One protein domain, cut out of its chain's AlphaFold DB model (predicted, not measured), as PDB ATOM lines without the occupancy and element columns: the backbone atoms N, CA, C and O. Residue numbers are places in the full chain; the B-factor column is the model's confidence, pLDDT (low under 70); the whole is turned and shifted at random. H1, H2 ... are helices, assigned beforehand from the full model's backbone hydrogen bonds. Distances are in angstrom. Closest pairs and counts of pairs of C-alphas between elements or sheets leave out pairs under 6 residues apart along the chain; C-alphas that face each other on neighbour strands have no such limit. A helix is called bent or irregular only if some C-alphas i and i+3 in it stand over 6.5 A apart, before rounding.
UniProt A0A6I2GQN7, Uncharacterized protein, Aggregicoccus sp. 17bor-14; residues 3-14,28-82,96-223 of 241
ATOM      1  N   MET A   3    -115.656  65.706  47.581       49.78
ATOM      2  CA  MET A   3    -114.962  65.040  48.706       49.78
ATOM      3  C   MET A   3    -113.694  64.263  48.310       49.78
ATOM      4  O   MET A   3    -112.723  64.257  49.054       49.78
ATOM      5  N   THR A   4    -113.656  63.630  47.133       56.28
ATOM      6  CA  THR A   4    -112.486  62.837  46.696       56.28
ATOM      7  C   THR A   4    -111.236  63.701  46.495       56.28
ATOM      8  O   THR A   4    -110.123  63.230  46.710       56.28
ATOM      9  N   VAL A   5    -111.424  64.967  46.106       57.84
ATOM     10  CA  VAL A   5    -110.334  65.925  45.872       57.84
ATOM     11  C   VAL A   5    -109.714  66.364  47.200       57.84
ATOM     12  O   VAL A   5    -108.495  66.335  47.334       57.84
ATOM     13  N   VAL A   6    -110.542  66.644  48.212       68.69
ATOM     14  CA  VAL A   6    -110.085  67.081  49.545       68.69
ATOM     15  C   VAL A   6    -109.253  66.000  50.239       68.69
ATOM     16  O   VAL A   6    -108.181  66.288  50.765       68.69
ATOM     17  N   TRP A   7    -109.688  64.736  50.169       71.94
ATOM     18  CA  TRP A   7    -108.952  63.607  50.751       71.94
ATOM     19  C   TRP A   7    -107.572  63.406  50.126       71.94
ATOM     20  O   TRP A   7    -106.596  63.199  50.846       71.94
ATOM     21  N   SER A   8    -107.481  63.475  48.795       72.50
ATOM     22  CA  SER A   8    -106.202  63.328  48.096       72.50
ATOM     23  C   SER A   8    -105.255  64.475  48.437       72.50
ATOM     24  O   SER A   8    -104.104  64.227  48.776       72.50
ATOM     25  N   GLU A   9    -105.738  65.719  48.413       79.75
ATOM     26  CA  GLU A   9    -104.920  66.899  48.708       79.75
ATOM     27  C   GLU A   9    -104.437  66.924  50.163       79.75
ATOM     28  O   GLU A   9    -103.268  67.210  50.426       79.75
ATOM     29  N   ALA A  10    -105.302  66.600  51.127       79.25
ATOM     30  CA  ALA A  10    -104.916  66.540  52.532       79.25
ATOM     31  C   ALA A  10    -103.937  65.385  52.809       79.25
ATOM     32  O   ALA A  10    -102.959  65.577  53.533       79.25
ATOM     33  N   LEU A  11    -104.119  64.224  52.170       81.12
ATOM     34  CA  LEU A  11    -103.173  63.111  52.262       81.12
ATOM     35  C   LEU A  11    -101.820  63.447  51.619       81.12
ATOM     36  O   LEU A  11    -100.771  63.136  52.186       81.12
ATOM     37  N   ASP A  12    -101.818  64.116  50.469       85.25
ATOM     38  CA  ASP A  12    -100.589  64.550  49.806       85.25
ATOM     39  C   ASP A  12     -99.864  65.635  50.610       85.25
ATOM     40  O   ASP A  12     -98.637  65.607  50.695       85.25
ATOM     41  N   ARG A  13    -100.591  66.527  51.296       84.62
ATOM     42  CA  ARG A  13    -100.001  67.463  52.267       84.62
ATOM     43  C   ARG A  13     -99.422  66.755  53.482       84.62
ATOM     44  O   ARG A  13     -98.306  67.082  53.871       84.62
ATOM     45  N   LEU A  14    -100.113  65.760  54.042       84.44
ATOM     46  CA  LEU A  14     -99.570  64.949  55.136       84.44
ATOM     47  C   LEU A  14     -98.272  64.247  54.703       84.44
ATOM     48  O   LEU A  14     -97.306  64.191  55.458       84.44
ATOM     49  N   ALA A  28    -105.693  67.021  61.123       76.94
ATOM     50  CA  ALA A  28    -106.929  67.635  61.592       76.94
ATOM     51  C   ALA A  28    -107.919  67.820  60.437       76.94
ATOM     52  O   ALA A  28    -109.063  67.420  60.568       76.94
ATOM     53  N   GLU A  29    -107.460  68.302  59.280       78.06
ATOM     54  CA  GLU A  29    -108.299  68.436  58.080       78.06
ATOM     55  C   GLU A  29    -108.847  67.075  57.608       78.06
ATOM     56  O   GLU A  29    -110.021  66.969  57.266       78.06
ATOM     57  N   LEU A  30    -108.032  66.011  57.643       74.19
ATOM     58  CA  LEU A  30    -108.501  64.649  57.358       74.19
ATOM     59  C   LEU A  30    -109.525  64.167  58.398       74.19
ATOM     60  O   LEU A  30    -110.512  63.544  58.023       74.19
ATOM     61  N   ILE A  31    -109.306  64.430  59.690       72.19
ATOM     62  CA  ILE A  31    -110.203  64.008  60.777       72.19
ATOM     63  C   ILE A  31    -111.518  64.794  60.761       72.19
ATOM     64  O   ILE A  31    -112.564  64.187  60.959       72.19
ATOM     65  N   ASP A  32    -111.502  66.099  60.500       71.50
ATOM     66  CA  ASP A  32    -112.715  66.918  60.407       71.50
ATOM     67  C   ASP A  32    -113.613  66.404  59.278       71.50
ATOM     68  O   ASP A  32    -114.807  66.182  59.480       71.50
ATOM     69  N   GLU A  33    -113.025  66.067  58.127       67.62
ATOM     70  CA  GLU A  33    -113.747  65.387  57.050       67.62
ATOM     71  C   GLU A  33    -114.293  64.020  57.507       67.62
ATOM     72  O   GLU A  33    -115.422  63.676  57.156       67.62
ATOM     73  N   VAL A  34    -113.547  63.255  58.328       59.88
ATOM     74  CA  VAL A  34    -114.004  61.978  58.927       59.88
ATOM     75  C   VAL A  34    -115.231  62.156  59.827       59.88
ATOM     76  O   VAL A  34    -116.200  61.392  59.716       59.88
ATOM     77  N   VAL A  35    -115.169  63.141  60.723       55.41
ATOM     78  CA  VAL A  35    -116.091  63.341  61.846       55.41
ATOM     79  C   VAL A  35    -117.360  64.077  61.414       55.41
ATOM     80  O   VAL A  35    -118.454  63.592  61.712       55.41
ATOM     81  N   ASP A  36    -117.247  65.173  60.662       53.81
ATOM     82  CA  ASP A  36    -118.406  65.959  60.214       53.81
ATOM     83  C   ASP A  36    -119.114  65.320  59.003       53.81
ATOM     84  O   ASP A  36    -120.306  65.548  58.776       53.81
ATOM     85  N   GLY A  37    -118.418  64.461  58.245       47.59
ATOM     86  CA  GLY A  37    -118.946  63.789  57.051       47.59
ATOM     87  C   GLY A  37    -119.564  62.399  57.273       47.59
ATOM     88  O   GLY A  37    -120.196  61.865  56.358       47.59
ATOM     89  N   GLY A  38    -119.396  61.776  58.449       50.12
ATOM     90  CA  GLY A  38    -119.878  60.408  58.713       50.12
ATOM     91  C   GLY A  38    -119.170  59.332  57.869       50.12
ATOM     92  O   GLY A  38    -119.817  58.465  57.278       50.12
ATOM     93  N   VAL A  39    -117.835  59.389  57.800       48.94
ATOM     94  CA  VAL A  39    -116.964  58.831  56.736       48.94
ATOM     95  C   VAL A  39    -116.861  57.314  56.572       48.94
ATOM     96  O   VAL A  39    -116.251  56.852  55.610       48.94
ATOM     97  N   ALA A  40    -117.590  56.504  57.332       48.78
ATOM     98  CA  ALA A  40    -117.808  55.117  56.905       48.78
ATOM     99  C   ALA A  40    -118.512  55.006  55.520       48.78
ATOM    100  O   ALA A  40    -118.576  53.923  54.949       48.78
ATOM    101  N   VAL A  41    -119.006  56.125  54.966       48.00
ATOM    102  CA  VAL A  41    -119.831  56.214  53.743       48.00
ATOM    103  C   VAL A  41    -119.129  56.862  52.556       48.00
ATOM    104  O   VAL A  41    -119.619  56.760  51.433       48.00
ATOM    105  N   ALA A  42    -118.003  57.547  52.759       59.88
ATOM    106  CA  ALA A  42    -117.338  58.206  51.644       59.88
ATOM    107  C   ALA A  42    -116.635  57.155  50.773       59.88
ATOM    108  O   ALA A  42    -115.758  56.438  51.251       59.88
ATOM    109  N   GLU A  43    -116.952  57.113  49.474       65.56
ATOM    110  CA  GLU A  43    -116.278  56.251  48.483       65.56
ATOM    111  C   GLU A  43    -114.740  56.362  48.546       65.56
ATOM    112  O   GLU A  43    -114.026  55.407  48.247       65.56
ATOM    113  N   ALA A  44    -114.224  57.520  48.975       72.31
ATOM    114  CA  ALA A  44    -112.799  57.810  49.101       72.31
ATOM    115  C   ALA A  44    -112.120  57.199  50.346       72.31
ATOM    116  O   ALA A  44    -110.894  57.089  50.361       72.31
ATOM    117  N   ALA A  45    -112.872  56.771  51.368       78.38
ATOM    118  CA  ALA A  45    -112.309  56.324  52.645       78.38
ATOM    119  C   ALA A  45    -111.478  55.039  52.513       78.38
ATOM    120  O   ALA A  45    -110.389  54.935  53.074       78.38
ATOM    121  N   ALA A  46    -111.958  54.066  51.733       84.62
ATOM    122  CA  ALA A  46    -111.243  52.809  51.519       84.62
ATOM    123  C   ALA A  46    -109.943  53.001  50.709       84.62
ATOM    124  O   ALA A  46    -108.898  52.531  51.170       84.62
ATOM    125  N   PRO A  47    -109.938  53.736  49.575       85.12
ATOM    126  CA  PRO A  47    -108.704  54.130  48.900       85.12
ATOM    127  C   PRO A  47    -107.730  54.891  49.806       85.12
ATOM    128  O   PRO A  47    -106.543  54.567  49.812       85.12
ATOM    129  N   ALA A  48    -108.210  55.856  50.600       84.12
ATOM    130  CA  ALA A  48    -107.369  56.624  51.518       84.12
ATOM    131  C   ALA A  48    -106.731  55.726  52.588       84.12
ATOM    132  O   ALA A  48    -105.515  55.759  52.769       84.12
ATOM    133  N   ALA A  49    -107.518  54.858  53.233       88.50
ATOM    134  CA  ALA A  49    -107.020  53.903  54.218       88.50
ATOM    135  C   ALA A  49    -105.968  52.956  53.621       88.50
ATOM    136  O   ALA A  49    -104.902  52.776  54.210       88.50
ATOM    137  N   ALA A  50    -106.220  52.397  52.430       90.31
ATOM    138  CA  ALA A  50    -105.263  51.535  51.733       90.31
ATOM    139  C   ALA A  50    -103.948  52.272  51.435       90.31
ATOM    140  O   ALA A  50    -102.860  51.724  51.622       90.31
ATOM    141  N   SER A  51    -104.054  53.530  51.006       88.19
ATOM    142  CA  SER A  51    -102.911  54.382  50.701       88.19
ATOM    143  C   SER A  51    -102.076  54.684  51.949       88.19
ATOM    144  O   SER A  51    -100.861  54.496  51.934       88.19
ATOM    145  N   ILE A  52    -102.723  55.054  53.059       89.62
ATOM    146  CA  ILE A  52    -102.049  55.288  54.340       89.62
ATOM    147  C   ILE A  52    -101.360  54.007  54.833       89.62
ATOM    148  O   ILE A  52    -100.195  54.055  55.219       89.62
ATOM    149  N   ILE A  53    -102.038  52.852  54.776       91.12
ATOM    150  CA  ILE A  53    -101.480  51.549  55.180       91.12
ATOM    151  C   ILE A  53    -100.209  51.216  54.391       91.12
ATOM    152  O   ILE A  53     -99.220  50.782  54.981       91.12
ATOM    153  N   SER A  54    -100.222  51.442  53.073       88.75
ATOM    154  CA  SER A  54     -99.058  51.231  52.205       88.75
ATOM    155  C   SER A  54     -97.865  52.118  52.589       88.75
ATOM    156  O   SER A  54     -96.711  51.730  52.400       88.75
ATOM    157  N   ASP A  55     -98.124  53.302  53.141       86.69
ATOM    158  CA  ASP A  55     -97.089  54.271  53.503       86.69
ATOM    159  C   ASP A  55     -96.495  54.043  54.903       86.69
ATOM    160  O   ASP A  55     -95.366  54.477  55.153       86.69
ATOM    161  N   LEU A  56     -97.192  53.322  55.795       85.75
ATOM    162  CA  LEU A  56     -96.762  53.093  57.186       85.75
ATOM    163  C   LEU A  56     -95.361  52.468  57.303       85.75
ATOM    164  O   LEU A  56     -94.627  52.779  58.239       85.75
ATOM    165  N   GLY A  57     -94.981  51.591  56.368       68.81
ATOM    166  CA  GLY A  57     -93.666  50.937  56.361       68.81
ATOM    167  C   GLY A  57     -92.542  51.779  55.748       68.81
ATOM    168  O   GLY A  57     -91.369  51.520  56.009       68.81
ATOM    169  N   ASN A  58     -92.890  52.789  54.946       69.69
ATOM    170  CA  ASN A  58     -91.939  53.556  54.139       69.69
ATOM    171  C   ASN A  58     -91.562  54.901  54.770       69.69
ATOM    172  O   ASN A  58     -90.524  55.470  54.432       69.69
ATOM    173  N   ARG A  59     -92.384  55.422  55.688       67.00
ATOM    174  CA  ARG A  59     -92.195  56.742  56.300       67.00
ATOM    175  C   ARG A  59     -92.124  56.629  57.815       67.00
ATOM    176  O   ARG A  59     -93.075  56.204  58.463       67.00
ATOM    177  N   ARG A  60     -90.981  57.018  58.383       67.00
ATOM    178  CA  ARG A  60     -90.792  57.062  59.842       67.00
ATOM    179  C   ARG A  60     -91.321  58.357  60.458       67.00
ATOM    180  O   ARG A  60     -91.821  58.332  61.578       67.00
ATOM    181  N   GLU A  61     -91.232  59.460  59.727       73.19
ATOM    182  CA  GLU A  61     -91.651  60.781  60.194       73.19
ATOM    183  C   GLU A  61     -93.180  60.902  60.174       73.19
ATOM    184  O   GLU A  61     -93.834  60.485  59.219       73.19
ATOM    185  N   PHE A  62     -93.745  61.413  61.270       78.75
ATOM    186  CA  PHE A  62     -95.181  61.658  61.470       78.75
ATOM    187  C   PHE A  62     -96.109  60.456  61.249       78.75
ATOM    188  O   PHE A  62     -97.316  60.621  61.097       78.75
ATOM    189  N   ARG A  63     -95.603  59.218  61.312       84.62
ATOM    190  CA  ARG A  63     -96.436  58.007  61.169       84.62
ATOM    191  C   ARG A  63     -97.577  57.928  62.193       84.62
ATOM    192  O   ARG A  63     -98.606  57.317  61.922       84.62
ATOM    193  N   ILE A  64     -97.410  58.573  63.349       85.12
ATOM    194  CA  ILE A  64     -98.454  58.731  64.364       85.12
ATOM    195  C   ILE A  64     -99.696  59.446  63.814       85.12
ATOM    196  O   ILE A  64    -100.812  59.017  64.083       85.12
ATOM    197  N   CYS A  65     -99.508  60.471  62.982       82.94
ATOM    198  CA  CYS A  65    -100.586  61.212  62.331       82.94
ATOM    199  C   CYS A  65    -101.386  60.302  61.390       82.94
ATOM    200  O   CYS A  65    -102.606  60.201  61.490       82.94
ATOM    201  N   SER A  66    -100.681  59.542  60.548       88.50
ATOM    202  CA  SER A  66    -101.272  58.525  59.674       88.50
ATOM    203  C   SER A  66    -102.060  57.462  60.446       88.50
ATOM    204  O   SER A  66    -103.179  57.115  60.070       88.50
ATOM    205  N   LEU A  67    -101.501  56.949  61.546       88.56
ATOM    206  CA  LEU A  67    -102.186  55.980  62.401       88.56
ATOM    207  C   LEU A  67    -103.423  56.575  63.075       88.56
ATOM    208  O   LEU A  67    -104.426  55.879  63.205       88.56
ATOM    209  N   TRP A  68    -103.372  57.844  63.476       84.62
ATOM    210  CA  TRP A  68    -104.512  58.524  64.078       84.62
ATOM    211  C   TRP A  68    -105.684  58.606  63.095       84.62
ATOM    212  O   TRP A  68    -106.789  58.187  63.440       84.62
ATOM    213  N   VAL A  69    -105.439  59.005  61.841       84.56
ATOM    214  CA  VAL A  69    -106.476  59.000  60.793       84.56
ATOM    215  C   VAL A  69    -107.100  57.608  60.640       84.56
ATOM    216  O   VAL A  69    -108.322  57.478  60.625       84.56
ATOM    217  N   LEU A  70    -106.286  56.545  60.599       87.69
ATOM    218  CA  LEU A  70    -106.794  55.169  60.516       87.69
ATOM    219  C   LEU A  70    -107.634  54.766  61.739       87.69
ATOM    220  O   LEU A  70    -108.630  54.062  61.579       87.69
ATOM    221  N   VAL A  71    -107.255  55.197  62.947       85.94
ATOM    222  CA  VAL A  71    -108.018  54.940  64.178       85.94
ATOM    223  C   VAL A  71    -109.370  55.649  64.150       85.94
ATOM    224  O   VAL A  71    -110.369  55.028  64.511       85.94
ATOM    225  N   GLU A  72    -109.437  56.906  63.708       82.06
ATOM    226  CA  GLU A  72    -110.722  57.614  63.610       82.06
ATOM    227  C   GLU A  72    -111.622  56.996  62.533       82.06
ATOM    228  O   GLU A  72    -112.791  56.721  62.803       82.06
ATOM    229  N   ILE A  73    -111.071  56.640  61.363       82.62
ATOM    230  CA  ILE A  73    -111.809  55.880  60.338       82.62
ATOM    231  C   ILE A  73    -112.359  54.576  60.935       82.62
ATOM    232  O   ILE A  73    -113.532  54.253  60.753       82.62
ATOM    233  N   ALA A  74    -111.532  53.834  61.678       82.62
ATOM    234  CA  ALA A  74    -111.918  52.569  62.295       82.62
ATOM    235  C   ALA A  74    -113.040  52.718  63.337       82.62
ATOM    236  O   ALA A  74    -113.914  51.855  63.426       82.62
ATOM    237  N   ARG A  75    -113.046  53.810  64.110       78.25
ATOM    238  CA  ARG A  75    -114.101  54.108  65.095       78.25
ATOM    239  C   ARG A  75    -115.453  54.389  64.450       78.25
ATOM    240  O   ARG A  75    -116.480  54.093  65.055       78.25
ATOM    241  N   CYS A  76    -115.467  54.914  63.228       73.75
ATOM    242  CA  CYS A  76    -116.702  55.150  62.485       73.75
ATOM    243  C   CYS A  76    -117.318  53.866  61.901       73.75
ATOM    244  O   CYS A  76    -118.479  53.885  61.484       73.75
ATOM    245  N   ILE A  77    -116.590  52.742  61.882       75.88
ATOM    246  CA  ILE A  77    -117.118  51.461  61.399       75.88
ATOM    247  C   ILE A  77    -118.163  50.936  62.392       75.88
ATOM    248  O   ILE A  77    -117.914  50.783  63.586       75.88
ATOM    249  N   GLY A  78    -119.346  50.602  61.885       67.38
ATOM    250  CA  GLY A  78    -120.498  50.102  62.627       67.38
ATOM    251  C   GLY A  78    -121.643  51.108  62.743       67.38
ATOM    252  O   GLY A  78    -122.733  50.722  63.179       67.38
ATOM    253  N   LEU A  79    -121.438  52.379  62.381       71.44
ATOM    254  CA  LEU A  79    -122.438  53.439  62.558       71.44
ATOM    255  C   LEU A  79    -123.630  53.283  61.602       71.44
ATOM    256  O   LEU A  79    -124.791  53.376  62.025       71.44
ATOM    257  N   TRP A  80    -123.384  52.974  60.327       67.62
ATOM    258  CA  TRP A  80    -124.462  52.830  59.343       67.62
ATOM    259  C   TRP A  80    -125.154  51.486  59.441       67.62
ATOM    260  O   TRP A  80    -126.377  51.410  59.325       67.62
ATOM    261  N   ALA A  81    -124.401  50.445  59.796       64.75
ATOM    262  CA  ALA A  81    -124.950  49.149  60.165       64.75
ATOM    263  C   ALA A  81    -126.028  49.237  61.263       64.75
ATOM    264  O   ALA A  81    -127.008  48.491  61.230       64.75
ATOM    265  N   LYS A  82    -125.866  50.139  62.239       63.81
ATOM    266  CA  LYS A  82    -126.861  50.374  63.300       63.81
ATOM    267  C   LYS A  82    -128.038  51.192  62.809       63.81
ATOM    268  O   LYS A  82    -129.177  50.833  63.084       63.81
ATOM    269  N   VAL A  96    -123.663  51.181  54.081       76.94
ATOM    270  CA  VAL A  96    -123.252  49.929  54.740       76.94
ATOM    271  C   VAL A  96    -122.232  49.149  53.902       76.94
ATOM    272  O   VAL A  96    -121.308  48.557  54.463       76.94
ATOM    273  N   GLU A  97    -122.372  49.139  52.576       79.75
ATOM    274  CA  GLU A  97    -121.420  48.494  51.661       79.75
ATOM    275  C   GLU A  97    -120.052  49.193  51.673       79.75
ATOM    276  O   GLU A  97    -119.022  48.521  51.766       79.75
ATOM    277  N   HIS A  98    -120.026  50.529  51.653       79.31
ATOM    278  CA  HIS A  98    -118.786  51.301  51.780       79.31
ATOM    279  C   HIS A  98    -118.093  51.045  53.121       79.31
ATOM    280  O   HIS A  98    -116.894  50.766  53.146       79.31
ATOM    281  N   GLU A  99    -118.849  51.029  54.218       79.44
ATOM    282  CA  GLU A  99    -118.327  50.738  55.554       79.44
ATOM    283  C   GLU A  99    -117.690  49.339  55.617       79.44
ATOM    284  O   GLU A  99    -116.599  49.161  56.164       79.44
ATOM    285  N   ALA A 100    -118.343  48.341  55.012       81.06
ATOM    286  CA  ALA A 100    -117.811  46.986  54.916       81.06
ATOM    287  C   ALA A 100    -116.521  46.926  54.083       81.06
ATOM    288  O   ALA A 100    -115.586  46.203  54.441       81.06
ATOM    289  N   HIS A 101    -116.435  47.703  53.000       85.19
ATOM    290  CA  HIS A 101    -115.229  47.783  52.183       85.19
ATOM    291  C   HIS A 101    -114.054  48.410  52.952       85.19
ATOM    292  O   HIS A 101    -112.958  47.847  52.952       85.19
ATOM    293  N   VAL A 102    -114.290  49.508  53.679       86.06
ATOM    294  CA  VAL A 102    -113.287  50.129  54.563       86.06
ATOM    295  C   VAL A 102    -112.815  49.136  55.627       86.06
ATOM    296  O   VAL A 102    -111.610  48.951  55.805       86.06
ATOM    297  N   ALA A 103    -113.744  48.437  56.288       84.69
ATOM    298  CA  ALA A 103    -113.413  47.420  57.283       84.69
ATOM    299  C   ALA A 103    -112.524  46.311  56.701       84.69
ATOM    300  O   ALA A 103    -111.538  45.917  57.326       84.69
ATOM    301  N   SER A 104    -112.828  45.849  55.485       87.94
ATOM    302  CA  SER A 104    -112.006  44.862  54.781       87.94
ATOM    303  C   SER A 104    -110.594  45.381  54.510       87.94
ATOM    304  O   SER A 104    -109.635  44.651  54.748       87.94
ATOM    305  N   VAL A 105    -110.441  46.625  54.043       90.94
ATOM    306  CA  VAL A 105    -109.125  47.235  53.785       90.94
ATOM    307  C   VAL A 105    -108.291  47.311  55.067       90.94
ATOM    308  O   VAL A 105    -107.134  46.886  55.072       90.94
ATOM    309  N   LEU A 106    -108.879  47.785  56.170       90.62
ATOM    310  CA  LEU A 106    -108.191  47.875  57.462       90.62
ATOM    311  C   LEU A 106    -107.818  46.495  58.027       90.62
ATOM    312  O   LEU A 106    -106.760  46.349  58.642       90.62
ATOM    313  N   ALA A 107    -108.657  45.480  57.816       90.25
ATOM    314  CA  ALA A 107    -108.380  44.111  58.242       90.25
ATOM    315  C   ALA A 107    -107.263  43.463  57.407       90.25
ATOM    316  O   ALA A 107    -106.344  42.864  57.964       90.25
ATOM    317  N   THR A 108    -107.288  43.613  56.079       90.94
ATOM    318  CA  THR A 108    -106.236  43.097  55.185       90.94
ATOM    319  C   THR A 108    -104.890  43.774  55.446       90.94
ATOM    320  O   THR A 108    -103.851  43.116  55.433       90.94
ATOM    321  N   GLY A 109    -104.898  45.074  55.749       89.19
ATOM    322  CA  GLY A 109    -103.700  45.845  56.078       89.19
ATOM    323  C   GLY A 109    -103.086  45.561  57.450       89.19
ATOM    324  O   GLY A 109    -102.114  46.224  57.814       89.19
ATOM    325  N   GLN A 110    -103.614  44.603  58.222       91.31
ATOM    326  CA  GLN A 110    -103.261  44.447  59.634       91.31
ATOM    327  C   GLN A 110    -101.782  44.264  59.934       91.31
ATOM    328  O   GLN A 110    -101.285  44.770  60.939       91.31
ATOM    329  N   HIS A 111    -101.058  43.582  59.051       91.56
ATOM    330  CA  HIS A 111     -99.639  43.326  59.253       91.56
ATOM    331  C   HIS A 111     -98.835  44.628  59.355       91.56
ATOM    332  O   HIS A 111     -97.869  44.676  60.117       91.56
ATOM    333  N   ALA A 112     -99.263  45.691  58.661       91.31
ATOM    334  CA  ALA A 112     -98.592  46.982  58.699       91.31
ATOM    335  C   ALA A 112     -98.627  47.585  60.109       91.31
ATOM    336  O   ALA A 112     -97.574  47.880  60.664       91.31
ATOM    337  N   TYR A 113     -99.801  47.701  60.736       89.94
ATOM    338  CA  TYR A 113     -99.895  48.292  62.075       89.94
ATOM    339  C   TYR A 113     -99.534  47.319  63.205       89.94
ATOM    340  O   TYR A 113     -99.000  47.761  64.216       89.94
ATOM    341  N   VAL A 114     -99.712  46.001  63.043       93.19
ATOM    342  CA  VAL A 114     -99.217  45.015  64.027       93.19
ATOM    343  C   VAL A 114     -97.692  45.084  64.148       93.19
ATOM    344  O   VAL A 114     -97.165  45.020  65.255       93.19
ATOM    345  N   SER A 115     -96.973  45.301  63.041       92.44
ATOM    346  CA  SER A 115     -95.512  45.464  63.079       92.44
ATOM    347  C   SER A 115     -95.051  46.665  63.921       92.44
ATOM    348  O   SER A 115     -93.947  46.655  64.464       92.44
ATOM    349  N   LEU A 116     -95.918  47.669  64.090       92.81
ATOM    350  CA  LEU A 116     -95.648  48.891  64.848       92.81
ATOM    351  C   LEU A 116     -95.924  48.745  66.352       92.81
ATOM    352  O   LEU A 116     -95.604  49.648  67.120       92.81
ATOM    353  N   MET A 117     -96.445  47.604  66.815       94.50
ATOM    354  CA  MET A 117     -96.607  47.326  68.252       94.50
ATOM    355  C   MET A 117     -95.287  47.218  69.020       94.50
ATOM    356  O   MET A 117     -95.287  47.280  70.249       94.50
ATOM    357  N   SER A 118     -94.179  47.059  68.298       92.19
ATOM    358  CA  SER A 118     -92.815  47.029  68.834       92.19
ATOM    359  C   SER A 118     -92.039  48.311  68.520       92.19
ATOM    360  O   SER A 118     -90.819  48.342  68.681       92.19
ATOM    361  N   ASP A 119     -92.710  49.364  68.038       93.62
ATOM    362  CA  ASP A 119     -92.057  50.632  67.720       93.62
ATOM    363  C   ASP A 119     -91.471  51.283  68.983       93.62
ATOM    364  O   ASP A 119     -92.026  51.167  70.074       93.62
ATOM    365  N   HIS A 120     -90.344  51.978  68.863       91.81
ATOM    366  CA  HIS A 120     -89.731  52.706  69.973       91.81
ATOM    367  C   HIS A 120     -90.596  53.866  70.504       91.81
ATOM    368  O   HIS A 120     -90.567  54.148  71.706       91.81
ATOM    369  N   GLU A 121     -91.408  54.494  69.652       90.94
ATOM    370  CA  GLU A 121     -92.278  55.618  70.005       90.94
ATOM    371  C   GLU A 121     -93.564  55.119  70.681       90.94
ATOM    372  O   GLU A 121     -94.341  54.349  70.112       90.94
ATOM    373  N   ALA A 122     -93.818  55.569  71.913       87.75
ATOM    374  CA  ALA A 122     -94.971  55.101  72.682       87.75
ATOM    375  C   ALA A 122     -96.314  55.515  72.063       87.75
ATOM    376  O   ALA A 122     -97.277  54.753  72.143       87.75
ATOM    377  N   ASP A 123     -96.387  56.680  71.423       84.31
ATOM    378  CA  ASP A 123     -97.611  57.150  70.768       84.31
ATOM    379  C   ASP A 123     -97.947  56.289  69.541       84.31
ATOM    380  O   ASP A 123     -99.101  55.902  69.346       84.31
ATOM    381  N   VAL A 124     -96.929  55.883  68.773       91.00
ATOM    382  CA  VAL A 124     -97.077  54.957  67.637       91.00
ATOM    383  C   VAL A 124     -97.615  53.609  68.113       91.00
ATOM    384  O   VAL A 124     -98.620  53.131  67.579       91.00
ATOM    385  N   ARG A 125     -97.011  53.025  69.160       93.88
ATOM    386  CA  ARG A 125     -97.515  51.780  69.765       93.88
ATOM    387  C   ARG A 125     -98.950  51.934  70.264       93.88
ATOM    388  O   ARG A 125     -99.775  51.055  70.036       93.88
ATOM    389  N   SER A 126     -99.265  53.069  70.892       86.94
ATOM    390  CA  SER A 126    -100.607  53.376  71.405       86.94
ATOM    391  C   SER A 126    -101.663  53.288  70.303       86.94
ATOM    392  O   SER A 126    -102.670  52.600  70.472       86.94
ATOM    393  N   MET A 127    -101.425  53.924  69.153       89.25
ATOM    394  CA  MET A 127    -102.369  53.861  68.034       89.25
ATOM    395  C   MET A 127    -102.404  52.485  67.368       89.25
ATOM    396  O   MET A 127    -103.488  52.016  67.024       89.25
ATOM    397  N   ALA A 128    -101.261  51.802  67.245       94.38
ATOM    398  CA  ALA A 128    -101.208  50.433  66.730       94.38
ATOM    399  C   ALA A 128    -102.075  49.477  67.565       94.38
ATOM    400  O   ALA A 128    -102.866  48.715  67.010       94.38
ATOM    401  N   TYR A 129    -102.004  49.567  68.897       92.06
ATOM    402  CA  TYR A 129    -102.834  48.766  69.793       92.06
ATOM    403  C   TYR A 129    -104.334  49.015  69.617       92.06
ATOM    404  O   TYR A 129    -105.115  48.062  69.527       92.06
ATOM    405  N   LEU A 130    -104.739  50.288  69.541       87.69
ATOM    406  CA  LEU A 130    -106.135  50.656  69.304       87.69
ATOM    407  C   LEU A 130    -106.620  50.115  67.957       87.69
ATOM    408  O   LEU A 130    -107.666  49.468  67.897       87.69
ATOM    409  N   LEU A 131    -105.846  50.339  66.893       91.75
ATOM    410  CA  LEU A 131    -106.207  49.940  65.538       91.75
ATOM    411  C   LEU A 131    -106.320  48.416  65.403       91.75
ATOM    412  O   LEU A 131    -107.273  47.928  64.799       91.75
ATOM    413  N   THR A 132    -105.427  47.646  66.031       94.38
ATOM    414  CA  THR A 132    -105.541  46.181  66.057       94.38
ATOM    415  C   THR A 132    -106.791  45.712  66.786       94.38
ATOM    416  O   THR A 132    -107.487  44.834  66.275       94.38
ATOM    417  N   GLY A 133    -107.130  46.313  67.930       88.31
ATOM    418  CA  GLY A 133    -108.374  45.988  68.631       88.31
ATOM    419  C   GLY A 133    -109.614  46.261  67.773       88.31
ATOM    420  O   GLY A 133    -110.531  45.436  67.710       88.31
ATOM    421  N   LEU A 134    -109.614  47.386  67.054       86.38
ATOM    422  CA  LEU A 134    -110.722  47.835  66.207       86.38
ATOM    423  C   LEU A 134    -110.879  47.023  64.914       86.38
ATOM    424  O   LEU A 134    -112.008  46.753  64.511       86.38
ATOM    425  N   CYS A 135    -109.775  46.614  64.282       88.75
ATOM    426  CA  CYS A 135    -109.796  46.192  62.877       88.75
ATOM    427  C   CYS A 135    -109.336  44.763  62.612       88.75
ATOM    428  O   CYS A 135    -109.609  44.253  61.527       88.75
ATOM    429  N   ALA A 136    -108.667  44.092  63.557       89.50
ATOM    430  CA  ALA A 136    -108.154  42.750  63.290       89.50
ATOM    431  C   ALA A 136    -109.283  41.797  62.834       89.50
ATOM    432  O   ALA A 136    -110.373  41.832  63.427       89.50
ATOM    433  N   PRO A 137    -109.046  40.961  61.802       85.88
ATOM    434  CA  PRO A 137    -110.040  40.046  61.244       85.88
ATOM    435  C   PRO A 137    -110.407  38.919  62.210       85.88
ATOM    436  O   PRO A 137    -111.525  38.419  62.155       85.88
ATOM    437  N   GLU A 138    -109.492  38.554  63.113       88.56
ATOM    438  CA  GLU A 138    -109.698  37.548  64.154       88.56
ATOM    439  C   GLU A 138    -109.650  38.211  65.543       88.56
ATOM    440  O   GLU A 138    -108.577  38.299  66.155       88.56
ATOM    441  N   PRO A 139    -110.790  38.693  66.080       85.56
ATOM    442  CA  PRO A 139    -110.802  39.459  67.325       85.56
ATOM    443  C   PRO A 139    -110.263  38.677  68.532       85.56
ATOM    444  O   PRO A 139    -109.586  39.248  69.380       85.56
ATOM    445  N   ALA A 140    -110.483  37.360  68.600       84.31
ATOM    446  CA  ALA A 140    -109.950  36.525  69.680       84.31
ATOM    447  C   ALA A 140    -108.415  36.376  69.636       84.31
ATOM    448  O   ALA A 140    -107.761  36.284  70.677       84.31
ATOM    449  N   VAL A 141    -107.811  36.364  68.442       90.94
ATOM    450  CA  VAL A 141    -106.345  36.400  68.290       90.94
ATOM    451  C   VAL A 141    -105.817  37.775  68.686       90.94
ATOM    452  O   VAL A 141    -104.874  37.861  69.470       90.94
ATOM    453  N   ALA A 142    -106.466  38.845  68.223       91.94
ATOM    454  CA  ALA A 142    -106.097  40.213  68.571       91.94
ATOM    455  C   ALA A 142    -106.162  40.474  70.081       91.94
ATOM    456  O   ALA A 142    -105.239  41.063  70.633       91.94
ATOM    457  N   ALA A 143    -107.204  39.994  70.765       89.25
ATOM    458  CA  ALA A 143    -107.344  40.134  72.211       89.25
ATOM    459  C   ALA A 143    -106.176  39.487  72.973       89.25
ATOM    460  O   ALA A 143    -105.647  40.095  73.902       89.25
ATOM    461  N   ARG A 144    -105.743  38.287  72.561       92.94
ATOM    462  CA  ARG A 144    -104.585  37.595  73.153       92.94
ATOM    463  C   ARG A 144    -103.289  38.359  72.915       92.94
ATOM    464  O   ARG A 144    -102.590  38.667  73.875       92.94
ATOM    465  N   LEU A 145    -103.026  38.736  71.663       95.50
ATOM    466  CA  LEU A 145    -101.840  39.508  71.290       95.50
ATOM    467  C   LEU A 145    -101.754  40.826  72.078       95.50
ATOM    468  O   LEU A 145    -100.723  41.154  72.658       95.50
ATOM    469  N   LEU A 146    -102.855  41.574  72.148       95.19
ATOM    470  CA  LEU A 146    -102.910  42.844  72.870       95.19
ATOM    471  C   LEU A 146    -102.738  42.654  74.381       95.19
ATOM    472  O   LEU A 146    -102.086  43.479  75.012       95.19
ATOM    473  N   ALA A 147    -103.265  41.572  74.961       92.94
ATOM    474  CA  ALA A 147    -103.076  41.259  76.376       92.94
ATOM    475  C   ALA A 147    -101.619  40.892  76.706       92.94
ATOM    476  O   ALA A 147    -101.125  41.229  77.782       92.94
ATOM    477  N   GLU A 148    -100.906  40.229  75.791       95.56
ATOM    478  CA  GLU A 148     -99.468  39.976  75.935       95.56
ATOM    479  C   GLU A 148     -98.677  41.287  75.960       95.56
ATOM    480  O   GLU A 148     -97.887  41.506  76.881       95.56
ATOM    481  N   HIS A 149     -98.952  42.195  75.019       95.31
ATOM    482  CA  HIS A 149     -98.328  43.518  74.982       95.31
ATOM    483  C   HIS A 149     -98.690  44.380  76.201       95.31
ATOM    484  O   HIS A 149     -97.816  45.010  76.791       95.31
ATOM    485  N   GLU A 150     -99.950  44.377  76.634       93.44
ATOM    486  CA  GLU A 150    -100.429  45.145  77.790       93.44
ATOM    487  C   GLU A 150     -99.697  44.781  79.091       93.44
ATOM    488  O   GLU A 150     -99.393  45.664  79.894       93.44
ATOM    489  N   ARG A 151     -99.363  43.499  79.285       93.50
ATOM    490  CA  ARG A 151     -98.642  43.015  80.474       93.50
ATOM    491  C   ARG A 151     -97.197  43.500  80.546       93.50
ATOM    492  O   ARG A 151     -96.689  43.694  81.648       93.50
ATOM    493  N   VAL A 152     -96.535  43.648  79.400       94.94
ATOM    494  CA  VAL A 152     -95.107  44.009  79.323       94.94
ATOM    495  C   VAL A 152     -94.874  45.488  79.015       94.94
ATOM    496  O   VAL A 152     -93.757  45.978  79.173       94.94
ATOM    497  N   GLU A 153     -95.908  46.220  78.597       94.56
ATOM    498  CA  GLU A 153     -95.813  47.644  78.297       94.56
ATOM    499  C   GLU A 153     -95.567  48.474  79.567       94.56
ATOM    500  O   GLU A 153     -96.287  48.399  80.570       94.56
ATOM    501  N   THR A 154     -94.540  49.317  79.499       93.31
ATOM    502  CA  THR A 154     -94.086  50.154  80.616       93.31
ATOM    503  C   THR A 154     -94.616  51.580  80.510       93.31
ATOM    504  O   THR A 154     -94.825  52.240  81.532       93.31
ATOM    505  N   HIS A 155     -94.894  52.059  79.295       87.75
ATOM    506  CA  HIS A 155     -95.431  53.390  79.071       87.75
ATOM    507  C   HIS A 155     -96.927  53.442  79.393       87.75
ATOM    508  O   HIS A 155     -97.740  52.703  78.833       87.75
ATOM    509  N   ARG A 156     -97.319  54.366  80.279       82.25
ATOM    510  CA  ARG A 156     -98.689  54.449  80.812       82.25
ATOM    511  C   ARG A 156     -99.755  54.591  79.719       82.25
ATOM    512  O   ARG A 156    -100.779  53.917  79.809       82.25
ATOM    513  N   LEU A 157     -99.527  55.457  78.728       80.38
ATOM    514  CA  LEU A 157    -100.486  55.701  77.644       80.38
ATOM    515  C   LEU A 157    -100.643  54.466  76.749       80.38
ATOM    516  O   LEU A 157    -101.756  53.986  76.560       80.38
ATOM    517  N   ALA A 158     -99.526  53.901  76.288       79.19
ATOM    518  CA  ALA A 158     -99.520  52.746  75.397       79.19
ATOM    519  C   ALA A 158    -100.167  51.531  76.065       79.19
ATOM    520  O   ALA A 158    -100.991  50.860  75.452       79.19
ATOM    521  N   ARG A 159     -99.916  51.317  77.362       83.25
ATOM    522  CA  ARG A 159    -100.575  50.254  78.128       83.25
ATOM    523  C   ARG A 159    -102.087  50.458  78.225       83.25
ATOM    524  O   ARG A 159    -102.844  49.501  78.093       83.25
ATOM    525  N   ALA A 160    -102.540  51.694  78.450       76.94
ATOM    526  CA  ALA A 160    -103.968  52.007  78.481       76.94
ATOM    527  C   ALA A 160    -104.628  51.759  77.113       76.94
ATOM    528  O   ALA A 160    -105.716  51.189  77.054       76.94
ATOM    529  N   CYS A 161    -103.946  52.108  76.021       82.56
ATOM    530  CA  CYS A 161    -104.390  51.824  74.659       82.56
ATOM    531  C   CYS A 161    -104.395  50.321  74.331       82.56
ATOM    532  O   CYS A 161    -105.363  49.846  73.743       82.56
ATOM    533  N   ALA A 162    -103.387  49.557  74.770       85.88
ATOM    534  CA  ALA A 162    -103.368  48.093  74.685       85.88
ATOM    535  C   ALA A 162    -104.575  47.485  75.393       85.88
ATOM    536  O   ALA A 162    -105.321  46.708  74.798       85.88
ATOM    537  N   ARG A 163    -104.836  47.924  76.628       82.69
ATOM    538  CA  ARG A 163    -106.003  47.494  77.398       82.69
ATOM    539  C   ARG A 163    -107.305  47.822  76.677       82.69
ATOM    540  O   ARG A 163    -108.142  46.940  76.527       82.69
ATOM    541  N   GLN A 164    -107.473  49.049  76.187       81.06
ATOM    542  CA  GLN A 164    -108.650  49.420  75.398       81.06
ATOM    543  C   GLN A 164    -108.798  48.538  74.151       81.06
ATOM    544  O   GLN A 164    -109.899  48.080  73.857       81.06
ATOM    545  N   GLY A 165    -107.698  48.242  73.458       83.56
ATOM    546  CA  GLY A 165    -107.682  47.311  72.335       83.56
ATOM    547  C   GLY A 165    -108.165  45.906  72.721       83.56
ATOM    548  O   GLY A 165    -108.995  45.345  72.008       83.56
ATOM    549  N   VAL A 166    -107.727  45.365  73.870       86.69
ATOM    550  CA  VAL A 166    -108.232  44.087  74.418       86.69
ATOM    551  C   VAL A 166    -109.745  44.151  74.625       86.69
ATOM    552  O   VAL A 166    -110.455  43.250  74.182       86.69
ATOM    553  N   LEU A 167    -110.251  45.219  75.254       79.25
ATOM    554  CA  LEU A 167    -111.686  45.394  75.517       79.25
ATOM    555  C   LEU A 167    -112.508  45.350  74.222       79.25
ATOM    556  O   LEU A 167    -113.490  44.612  74.132       79.25
ATOM    557  N   VAL A 168    -112.081  46.110  73.211       80.81
ATOM    558  CA  VAL A 168    -112.742  46.170  71.899       80.81
ATOM    559  C   VAL A 168    -112.693  44.806  71.205       80.81
ATOM    560  O   VAL A 168    -113.715  44.327  70.711       80.81
ATOM    561  N   ALA A 169    -111.535  44.146  71.197       84.38
ATOM    562  CA  ALA A 169    -111.354  42.852  70.546       84.38
ATOM    563  C   ALA A 169    -112.213  41.748  71.193       84.38
ATOM    564  O   ALA A 169    -112.868  40.978  70.489       84.38
ATOM    565  N   VAL A 170    -112.294  41.712  72.528       79.81
ATOM    566  CA  VAL A 170    -113.173  40.786  73.266       79.81
ATOM    567  C   VAL A 170    -114.650  41.063  72.966       79.81
ATOM    568  O   VAL A 170    -115.420  40.119  72.777       79.81
ATOM    569  N   ALA A 171    -115.055  42.335  72.882       75.00
ATOM    570  CA  ALA A 171    -116.431  42.709  72.549       75.00
ATOM    571  C   ALA A 171    -116.824  42.281  71.122       75.00
ATOM    572  O   ALA A 171    -117.943  41.818  70.896       75.00
ATOM    573  N   ARG A 172    -115.887  42.389  70.170       78.62
ATOM    574  CA  ARG A 172    -116.065  41.978  68.768       78.62
ATOM    575  C   ARG A 172    -116.084  40.457  68.578       78.62
ATOM    576  O   ARG A 172    -116.745  39.986  67.655       78.62
ATOM    577  N   ALA A 173    -115.372  39.698  69.415       75.38
ATOM    578  CA  ALA A 173    -115.310  38.238  69.326       75.38
ATOM    579  C   ALA A 173    -116.685  37.592  69.568       75.38
ATOM    580  O   ALA A 173    -117.449  38.040  70.438       75.38
ATOM    581  N   LYS A 174    -116.980  36.504  68.846       72.88
ATOM    582  CA  LYS A 174    -118.177  35.693  69.110       72.88
ATOM    583  C   LYS A 174    -118.067  35.011  70.468       72.88
ATOM    584  O   LYS A 174    -116.965  34.778  70.955       72.88
ATOM    585  N   ALA A 175    -119.198  34.686  71.093       69.69
ATOM    586  CA  ALA A 175    -119.198  34.154  72.456       69.69
ATOM    587  C   ALA A 175    -118.387  32.857  72.594       69.69
ATOM    588  O   ALA A 175    -117.670  32.696  73.575       69.69
ATOM    589  N   GLU A 176    -118.454  31.988  71.592       74.62
ATOM    590  CA  GLU A 176    -117.726  30.724  71.511       74.62
ATOM    591  C   GLU A 176    -116.212  30.886  71.276       74.62
ATOM    592  O   GLU A 176    -115.445  29.981  71.592       74.62
ATOM    593  N   GLU A 177    -115.770  32.035  70.758       74.56
ATOM    594  CA  GLU A 177    -114.358  32.345  70.482       74.56
ATOM    595  C   GLU A 177    -113.687  33.092  71.650       74.56
ATOM    596  O   GLU A 177    -112.469  33.285  71.658       74.56
ATOM    597  N   ARG A 178    -114.467  33.548  72.638       74.69
ATOM    598  CA  ARG A 178    -113.962  34.325  73.775       74.69
ATOM    599  C   ARG A 178    -113.226  33.430  74.763       74.69
ATOM    600  O   ARG A 178    -113.792  32.499  75.329       74.69
ATOM    601  N   GLU A 179    -111.982  33.787  75.057       76.81
ATOM    602  CA  GLU A 179    -111.206  33.122  76.099       76.81
ATOM    603  C   GLU A 179    -111.725  33.512  77.500       76.81
ATOM    604  O   GLU A 179    -111.718  34.703  77.837       76.81
ATOM    605  N   PRO A 180    -112.131  32.552  78.357       74.25
ATOM    606  CA  PRO A 180    -112.708  32.855  79.669       74.25
ATOM    607  C   PRO A 180    -111.804  33.702  80.569       74.25
ATOM    608  O   PRO A 180    -112.289  34.592  81.262       74.25
ATOM    609  N   ALA A 181    -110.487  33.472  80.527       75.38
ATOM    610  CA  ALA A 181    -109.519  34.227  81.320       75.38
ATOM    611  C   ALA A 181    -109.446  35.706  80.904       75.38
ATOM    612  O   ALA A 181    -109.357  36.588  81.759       75.38
ATOM    613  N   LEU A 182    -109.527  35.992  79.599       73.12
ATOM    614  CA  LEU A 182    -109.564  37.366  79.095       73.12
ATOM    615  C   LEU A 182    -110.891  38.037  79.435       73.12
ATOM    616  O   LEU A 182    -110.889  39.174  79.895       73.12
ATOM    617  N   VAL A 183    -112.013  37.329  79.285       71.12
ATOM    618  CA  VAL A 183    -113.333  37.844  79.681       71.12
ATOM    619  C   VAL A 183    -113.369  38.178  81.171       71.12
ATOM    620  O   VAL A 183    -113.865  39.241  81.541       71.12
ATOM    621  N   GLU A 184    -112.826  37.315  82.032       68.19
ATOM    622  CA  GLU A 184    -112.795  37.580  83.471       68.19
ATOM    623  C   GLU A 184    -111.839  38.725  83.826       68.19
ATOM    624  O   GLU A 184    -112.190  39.561  84.647       68.19
ATOM    625  N   SER A 185    -110.693  38.848  83.148       67.75
ATOM    626  CA  SER A 185    -109.802  40.010  83.291       67.75
ATOM    627  C   SER A 185    -110.513  41.326  82.945       67.75
ATOM    628  O   SER A 185    -110.422  42.310  83.683       67.75
ATOM    629  N   VAL A 186    -111.297  41.336  81.860       69.06
ATOM    630  CA  VAL A 186    -112.135  42.486  81.491       69.06
ATOM    631  C   VAL A 186    -113.182  42.773  82.567       69.06
ATOM    632  O   VAL A 186    -113.345  43.924  82.967       69.06
ATOM    633  N   ARG A 187    -113.876  41.748  83.071       67.25
ATOM    634  CA  ARG A 187    -114.867  41.911  84.146       67.25
ATOM    635  C   ARG A 187    -114.238  42.455  85.421       67.25
ATOM    636  O   ARG A 187    -114.793  43.367  86.025       67.25
ATOM    637  N   GLU A 188    -113.078  41.949  85.809       66.69
ATOM    638  CA  GLU A 188    -112.374  42.399  87.002       66.69
ATOM    639  C   GLU A 188    -111.929  43.858  86.875       66.69
ATOM    640  O   GLU A 188    -112.092  44.638  87.812       66.69
ATOM    641  N   TYR A 189    -111.470  44.280  85.692       65.56
ATOM    642  CA  TYR A 189    -111.178  45.688  85.416       65.56
ATOM    643  C   TYR A 189    -112.404  46.593  85.610       65.56
ATOM    644  O   TYR A 189    -112.304  47.681  86.164       65.56
ATOM    645  N   VAL A 190    -113.582  46.140  85.189       61.34
ATOM    646  CA  VAL A 190    -114.843  46.892  85.324       61.34
ATOM    647  C   VAL A 190    -115.288  46.972  86.778       61.34
ATOM    648  O   VAL A 190    -115.737  48.029  87.233       61.34
ATOM    649  N   ARG A 191    -115.170  45.856  87.507       63.47
ATOM    650  CA  ARG A 191    -115.521  45.775  88.930       63.47
ATOM    651  C   ARG A 191    -114.604  46.654  89.778       63.47
ATOM    652  O   ARG A 191    -115.093  47.386  90.630       63.47
ATOM    653  N   SER A 192    -113.300  46.608  89.515       64.44
ATOM    654  CA  SER A 192    -112.277  47.374  90.243       64.44
ATOM    655  C   SER A 192    -112.100  48.814  89.743       64.44
ATOM    656  O   SER A 192    -111.480  49.630  90.426       64.44
ATOM    657  N   GLY A 193    -112.644  49.141  88.569       60.09
ATOM    658  CA  GLY A 193    -112.534  50.447  87.930       60.09
ATOM    659  C   GLY A 193    -113.464  51.516  88.506       60.09
ATOM    660  O   GLY A 193    -114.369  51.268  89.310       60.09
ATOM    661  N   THR A 194    -113.257  52.751  88.056       65.56
ATOM    662  CA  THR A 194    -114.131  53.885  88.379       65.56
ATOM    663  C   THR A 194    -115.478  53.779  87.652       65.56
ATOM    664  O   THR A 194    -115.660  52.982  86.729       65.56
ATOM    665  N   SER A 195    -116.455  54.608  88.029       54.56
ATOM    666  CA  SER A 195    -117.705  54.742  87.260       54.56
ATOM    667  C   SER A 195    -117.454  55.148  85.803       54.56
ATOM    668  O   SER A 195    -118.202  54.743  84.916       54.56
ATOM    669  N   GLU A 196    -116.387  55.904  85.550       53.88
ATOM    670  CA  GLU A 196    -115.969  56.306  84.212       53.88
ATOM    671  C   GLU A 196    -115.430  55.118  83.401       53.88
ATOM    672  O   GLU A 196    -115.816  54.939  82.246       53.88
ATOM    673  N   ASP A 197    -114.625  54.248  84.018       50.22
ATOM    674  CA  ASP A 197    -114.121  53.020  83.386       50.22
ATOM    675  C   ASP A 197    -115.260  52.079  82.976       50.22
ATOM    676  O   ASP A 197    -115.263  51.533  81.868       50.22
ATOM    677  N   ARG A 198    -116.276  51.948  83.838       52.75
ATOM    678  CA  ARG A 198    -117.491  51.177  83.537       52.75
ATOM    679  C   ARG A 198    -118.276  51.773  82.368       52.75
ATOM    680  O   ARG A 198    -118.701  51.037  81.478       52.75
ATOM    681  N   GLY A 199    -118.438  53.098  82.337       49.75
ATOM    682  CA  GLY A 199    -119.113  53.804  81.244       49.75
ATOM    683  C   GLY A 199    -118.392  53.656  79.901       49.75
ATOM    684  O   GLY A 199    -119.036  53.406  78.880       49.75
ATOM    685  N   ARG A 200    -117.055  53.734  79.905       53.41
ATOM    686  CA  ARG A 200    -116.213  53.532  78.716       53.41
ATOM    687  C   ARG A 200    -116.322  52.110  78.169       53.41
ATOM    688  O   ARG A 200    -116.475  51.953  76.959       53.41
ATOM    689  N   LEU A 201    -116.303  51.083  79.026       54.09
ATOM    690  CA  LEU A 201    -116.481  49.708  78.553       54.09
ATOM    691  C   LEU A 201    -117.868  49.495  77.945       54.09
ATOM    692  O   LEU A 201    -117.969  48.892  76.878       54.09
ATOM    693  N   ARG A 202    -118.930  49.973  78.602       54.88
ATOM    694  CA  ARG A 202    -120.293  49.801  78.086       54.88
ATOM    695  C   ARG A 202    -120.427  50.398  76.687       54.88
ATOM    696  O   ARG A 202    -120.912  49.719  75.789       54.88
ATOM    697  N   ARG A 203    -119.897  51.610  76.489       57.75
ATOM    698  CA  ARG A 203    -119.833  52.256  75.176       57.75
ATOM    699  C   ARG A 203    -119.079  51.391  74.162       57.75
ATOM    700  O   ARG A 203    -119.618  51.137  73.102       57.75
ATOM    701  N   VAL A 204    -117.902  50.859  74.500       57.97
ATOM    702  CA  VAL A 204    -117.136  49.960  73.612       57.97
ATOM    703  C   VAL A 204    -117.931  48.707  73.220       57.97
ATOM    704  O   VAL A 204    -117.916  48.304  72.057       57.97
ATOM    705  N   VAL A 205    -118.649  48.094  74.165       59.28
ATOM    706  CA  VAL A 205    -119.486  46.914  73.901       59.28
ATOM    707  C   VAL A 205    -120.667  47.277  72.994       59.28
ATOM    708  O   VAL A 205    -120.894  46.595  71.996       59.28
ATOM    709  N   GLU A 206    -121.388  48.360  73.282       58.41
ATOM    710  CA  GLU A 206    -122.489  48.873  72.450       58.41
ATOM    711  C   GLU A 206    -122.005  49.319  71.060       58.41
ATOM    712  O   GLU A 206    -122.712  49.166  70.056       58.41
ATOM    713  N   GLU A 207    -120.792  49.869  70.982       61.59
ATOM    714  CA  GLU A 207    -120.197  50.416  69.770       61.59
ATOM    715  C   GLU A 207    -119.704  49.326  68.827       61.59
ATOM    716  O   GLU A 207    -120.029  49.372  67.639       61.59
ATOM    717  N   HIS A 208    -119.025  48.313  69.360       56.94
ATOM    718  CA  HIS A 208    -118.252  47.373  68.553       56.94
ATOM    719  C   HIS A 208    -118.801  45.942  68.505       56.94
ATOM    720  O   HIS A 208    -118.306  45.133  67.716       56.94
ATOM    721  N   SER A 209    -119.850  45.606  69.262       51.53
ATOM    722  CA  SER A 209    -120.472  44.279  69.153       51.53
ATOM    723  C   SER A 209    -121.032  44.030  67.752       51.53
ATOM    724  O   SER A 209    -121.925  44.732  67.276       51.53
ATOM    725  N   GLY A 210    -120.515  42.999  67.083       45.06
ATOM    726  CA  GLY A 210    -120.955  42.596  65.747       45.06
ATOM    727  C   GLY A 210    -120.505  43.516  64.601       45.06
ATOM    728  O   GLY A 210    -120.954  43.353  63.460       45.06
ATOM    729  N   VAL A 211    -119.617  44.476  64.865       52.66
ATOM    730  CA  VAL A 211    -119.041  45.336  63.822       52.66
ATOM    731  C   VAL A 211    -118.188  44.500  62.862       52.66
ATOM    732  O   VAL A 211    -117.400  43.659  63.286       52.66
ATOM    733  N   GLY A 212    -118.387  44.700  61.553       42.03
ATOM    734  CA  GLY A 212    -117.723  43.922  60.493       42.03
ATOM    735  C   GLY A 212    -118.356  42.562  60.155       42.03
ATOM    736  O   GLY A 212    -117.941  41.932  59.189       42.03
ATOM    737  N   LEU A 213    -119.384  42.115  60.887       41.56
ATOM    738  CA  LEU A 213    -120.084  40.860  60.577       41.56
ATOM    739  C   LEU A 213    -121.243  41.045  59.582       41.56
ATOM    740  O   LEU A 213    -121.842  42.121  59.544       41.56
ATOM    741  N   PRO A 214    -121.612  40.004  58.810       38.59
ATOM    742  CA  PRO A 214    -122.809  40.028  57.973       38.59
ATOM    743  C   PRO A 214    -124.079  40.325  58.797       38.59
ATOM    744  O   PRO A 214    -124.147  39.902  59.955       38.59
ATOM    745  N   PRO A 215    -125.113  40.979  58.227       41.75
ATOM    746  CA  PRO A 215    -126.343  41.341  58.944       41.75
ATOM    747  C   PRO A 215    -126.969  40.200  59.768       41.75
ATOM    748  O   PRO A 215    -127.273  40.397  60.941       41.75
ATOM    749  N   ALA A 216    -127.044  38.984  59.216       34.81
ATOM    750  CA  ALA A 216    -127.585  37.808  59.909       34.81
ATOM    751  C   ALA A 216    -126.759  37.374  61.141       34.81
ATOM    752  O   ALA A 216    -127.306  36.927  62.145       34.81
ATOM    753  N   ALA A 217    -125.432  37.544  61.106       33.91
ATOM    754  CA  ALA A 217    -124.557  37.238  62.240       33.91
ATOM    755  C   ALA A 217    -124.626  38.321  63.336       33.91
ATOM    756  O   ALA A 217    -124.363  38.043  64.507       33.91
ATOM    757  N   ARG A 218    -125.022  39.550  62.975       40.75
ATOM    758  CA  ARG A 218    -125.240  40.654  63.923       40.75
ATOM    759  C   ARG A 218    -126.504  40.477  64.757       40.75
ATOM    760  O   ARG A 218    -126.490  40.851  65.925       40.75
ATOM    761  N   GLU A 219    -127.572  39.921  64.190       36.25
ATOM    762  CA  GLU A 219    -128.826  39.659  64.916       36.25
ATOM    763  C   GLU A 219    -128.628  38.641  66.048       36.25
ATOM    764  O   GLU A 219    -129.077  38.866  67.170       36.25
ATOM    765  N   VAL A 220    -127.852  37.584  65.790       31.08
ATOM    766  CA  VAL A 220    -127.484  36.574  66.796       31.08
ATOM    767  C   VAL A 220    -126.644  37.189  67.919       31.08
ATOM    768  O   VAL A 220    -126.906  36.943  69.092       31.08
ATOM    769  N   LEU A 221    -125.677  38.051  67.593       31.28
ATOM    770  CA  LEU A 221    -124.860  38.737  68.603       31.28
ATOM    771  C   LEU A 221    -125.626  39.813  69.371       31.28
ATOM    772  O   LEU A 221    -125.336  40.017  70.545       31.28
ATOM    773  N   GLY A 222    -126.615  40.461  68.753       33.12
ATOM    774  CA  GLY A 222    -127.540  41.360  69.439       33.12
ATOM    775  C   GLY A 222    -128.290  40.666  70.578       33.12
ATOM    776  O   GLY A 222    -128.471  41.273  71.625       33.12
ATOM    777  N   ALA A 223    -128.635  39.383  70.415       26.44
ATOM    778  CA  ALA A 223    -129.206  38.554  71.480       26.44
ATOM    779  C   ALA A 223    -128.173  38.141  72.552       26.44
ATOM    780  O   ALA A 223    -128.528  37.935  73.711       26.44
TER     781      ALA A 223
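This is residues 3 to 14, 28 to 82 and 96 to 223 of the 241 residues of an uncharacterized protein of Aggregicoccus sp. 17bor-14 (UniProt A0A6I2GQN7). Look for a stack of helices laid roughly side by side in two layers, H1, H3, H6 with H7, and H9 in one, H2, H4, H8 and H10 in the other; the steeply turned hairpin of H11 and H12 caps the end at H10. H13 lies off to one side. The printed part has 195 residues, with thirteen named helices, H1 to H13 in chain order, and no named strand: the class is all helix. H1, H2, H3, H4, H6, H8, H9 and H10 form an up-and-down bundle, each running against the one before it. The whole is compact, with a radius of gyration of the C-alphas of 16.2 A and spans of 47 by 41 by 29 A.

Start at H1, residues 3 to 14; its residues 7 to 11 alone touch H2, residues 28 to 37, the closest C-alphas being those of Ala 10 and Leu 30, 6.3 A. Next find the hairpin of H3, residues 45 to 55, and H4, residues 63 to 75, closest at C-alphas 52 and 66, 6.3 A. H5, residues 79 to 82, only just touches H6, residues 96 to 108, with 3 pairs of C-alphas within 8 A, closest at Trp 80 and Val 96, 5.6 A. H3 touches H6 at a shallow tilt of 11 degrees, the same way, closest at C-alphas 46 and 102, 4.5 A. H7, residues 110 to 118, is only just irregular, with C-alphas 115 and 118 6.55 A apart. The hub is H8, residues 122 to 135, touching H4, H6, H7, H9, residues 139 to 152, and H10, residues 156 to 172. H8 and H10 run the same way at a shallow tilt of 4 degrees, closest at C-alphas 133 and 165, 4.0 A. H11, residues 180 to 192, and H12, residues 195 to 208, form a hairpin at a steep tilt of 39 degrees, closest at C-alphas 190 and 198, 5.3 A. Residues 167 to 172 of H10 alone touch H12, closest at C-alphas 171 and 205, 5.4 A. H13, residues 215 to 223, touches no helix. Every O i to N i+4 pair is within hydrogen-bond range in H1, H2, H3, H4, H6, H8, H10, H11 and H12, against 9 of 10 in H9, 4 of 5 in H13 and 2 of 5 in H7, where 3 of 6 O i to N i+3 pairs are; H5 is too short for an i+4 pair.

Find C-alpha 3 at (-114.962, 65.040, 48.706), where H1 begins. H10, the longest helix, runs 24.5 A from C-alpha 156 at (-98.689, 54.449, 80.812); H9 measures 20.3 A, H12 20.1 A and H8 19.9 A. H13 ends at C-alpha 223, (-129.206, 38.554, 71.480).

The C-alphas of Val 5 and Ser 192, the two farthest apart, are 48.1 A apart. Residues 15 to 27 and 83 to 95 are not printed; the gaps are 10.2 A from C-alpha 14 to 28 and 9.3 A from C-alpha 82 to 96. Of the links that are printed whole, none is long. Residues 191 to 196 stand free. Mean pLDDT of the printed part is 75.0, and residues 184 to 223 are among those under 70.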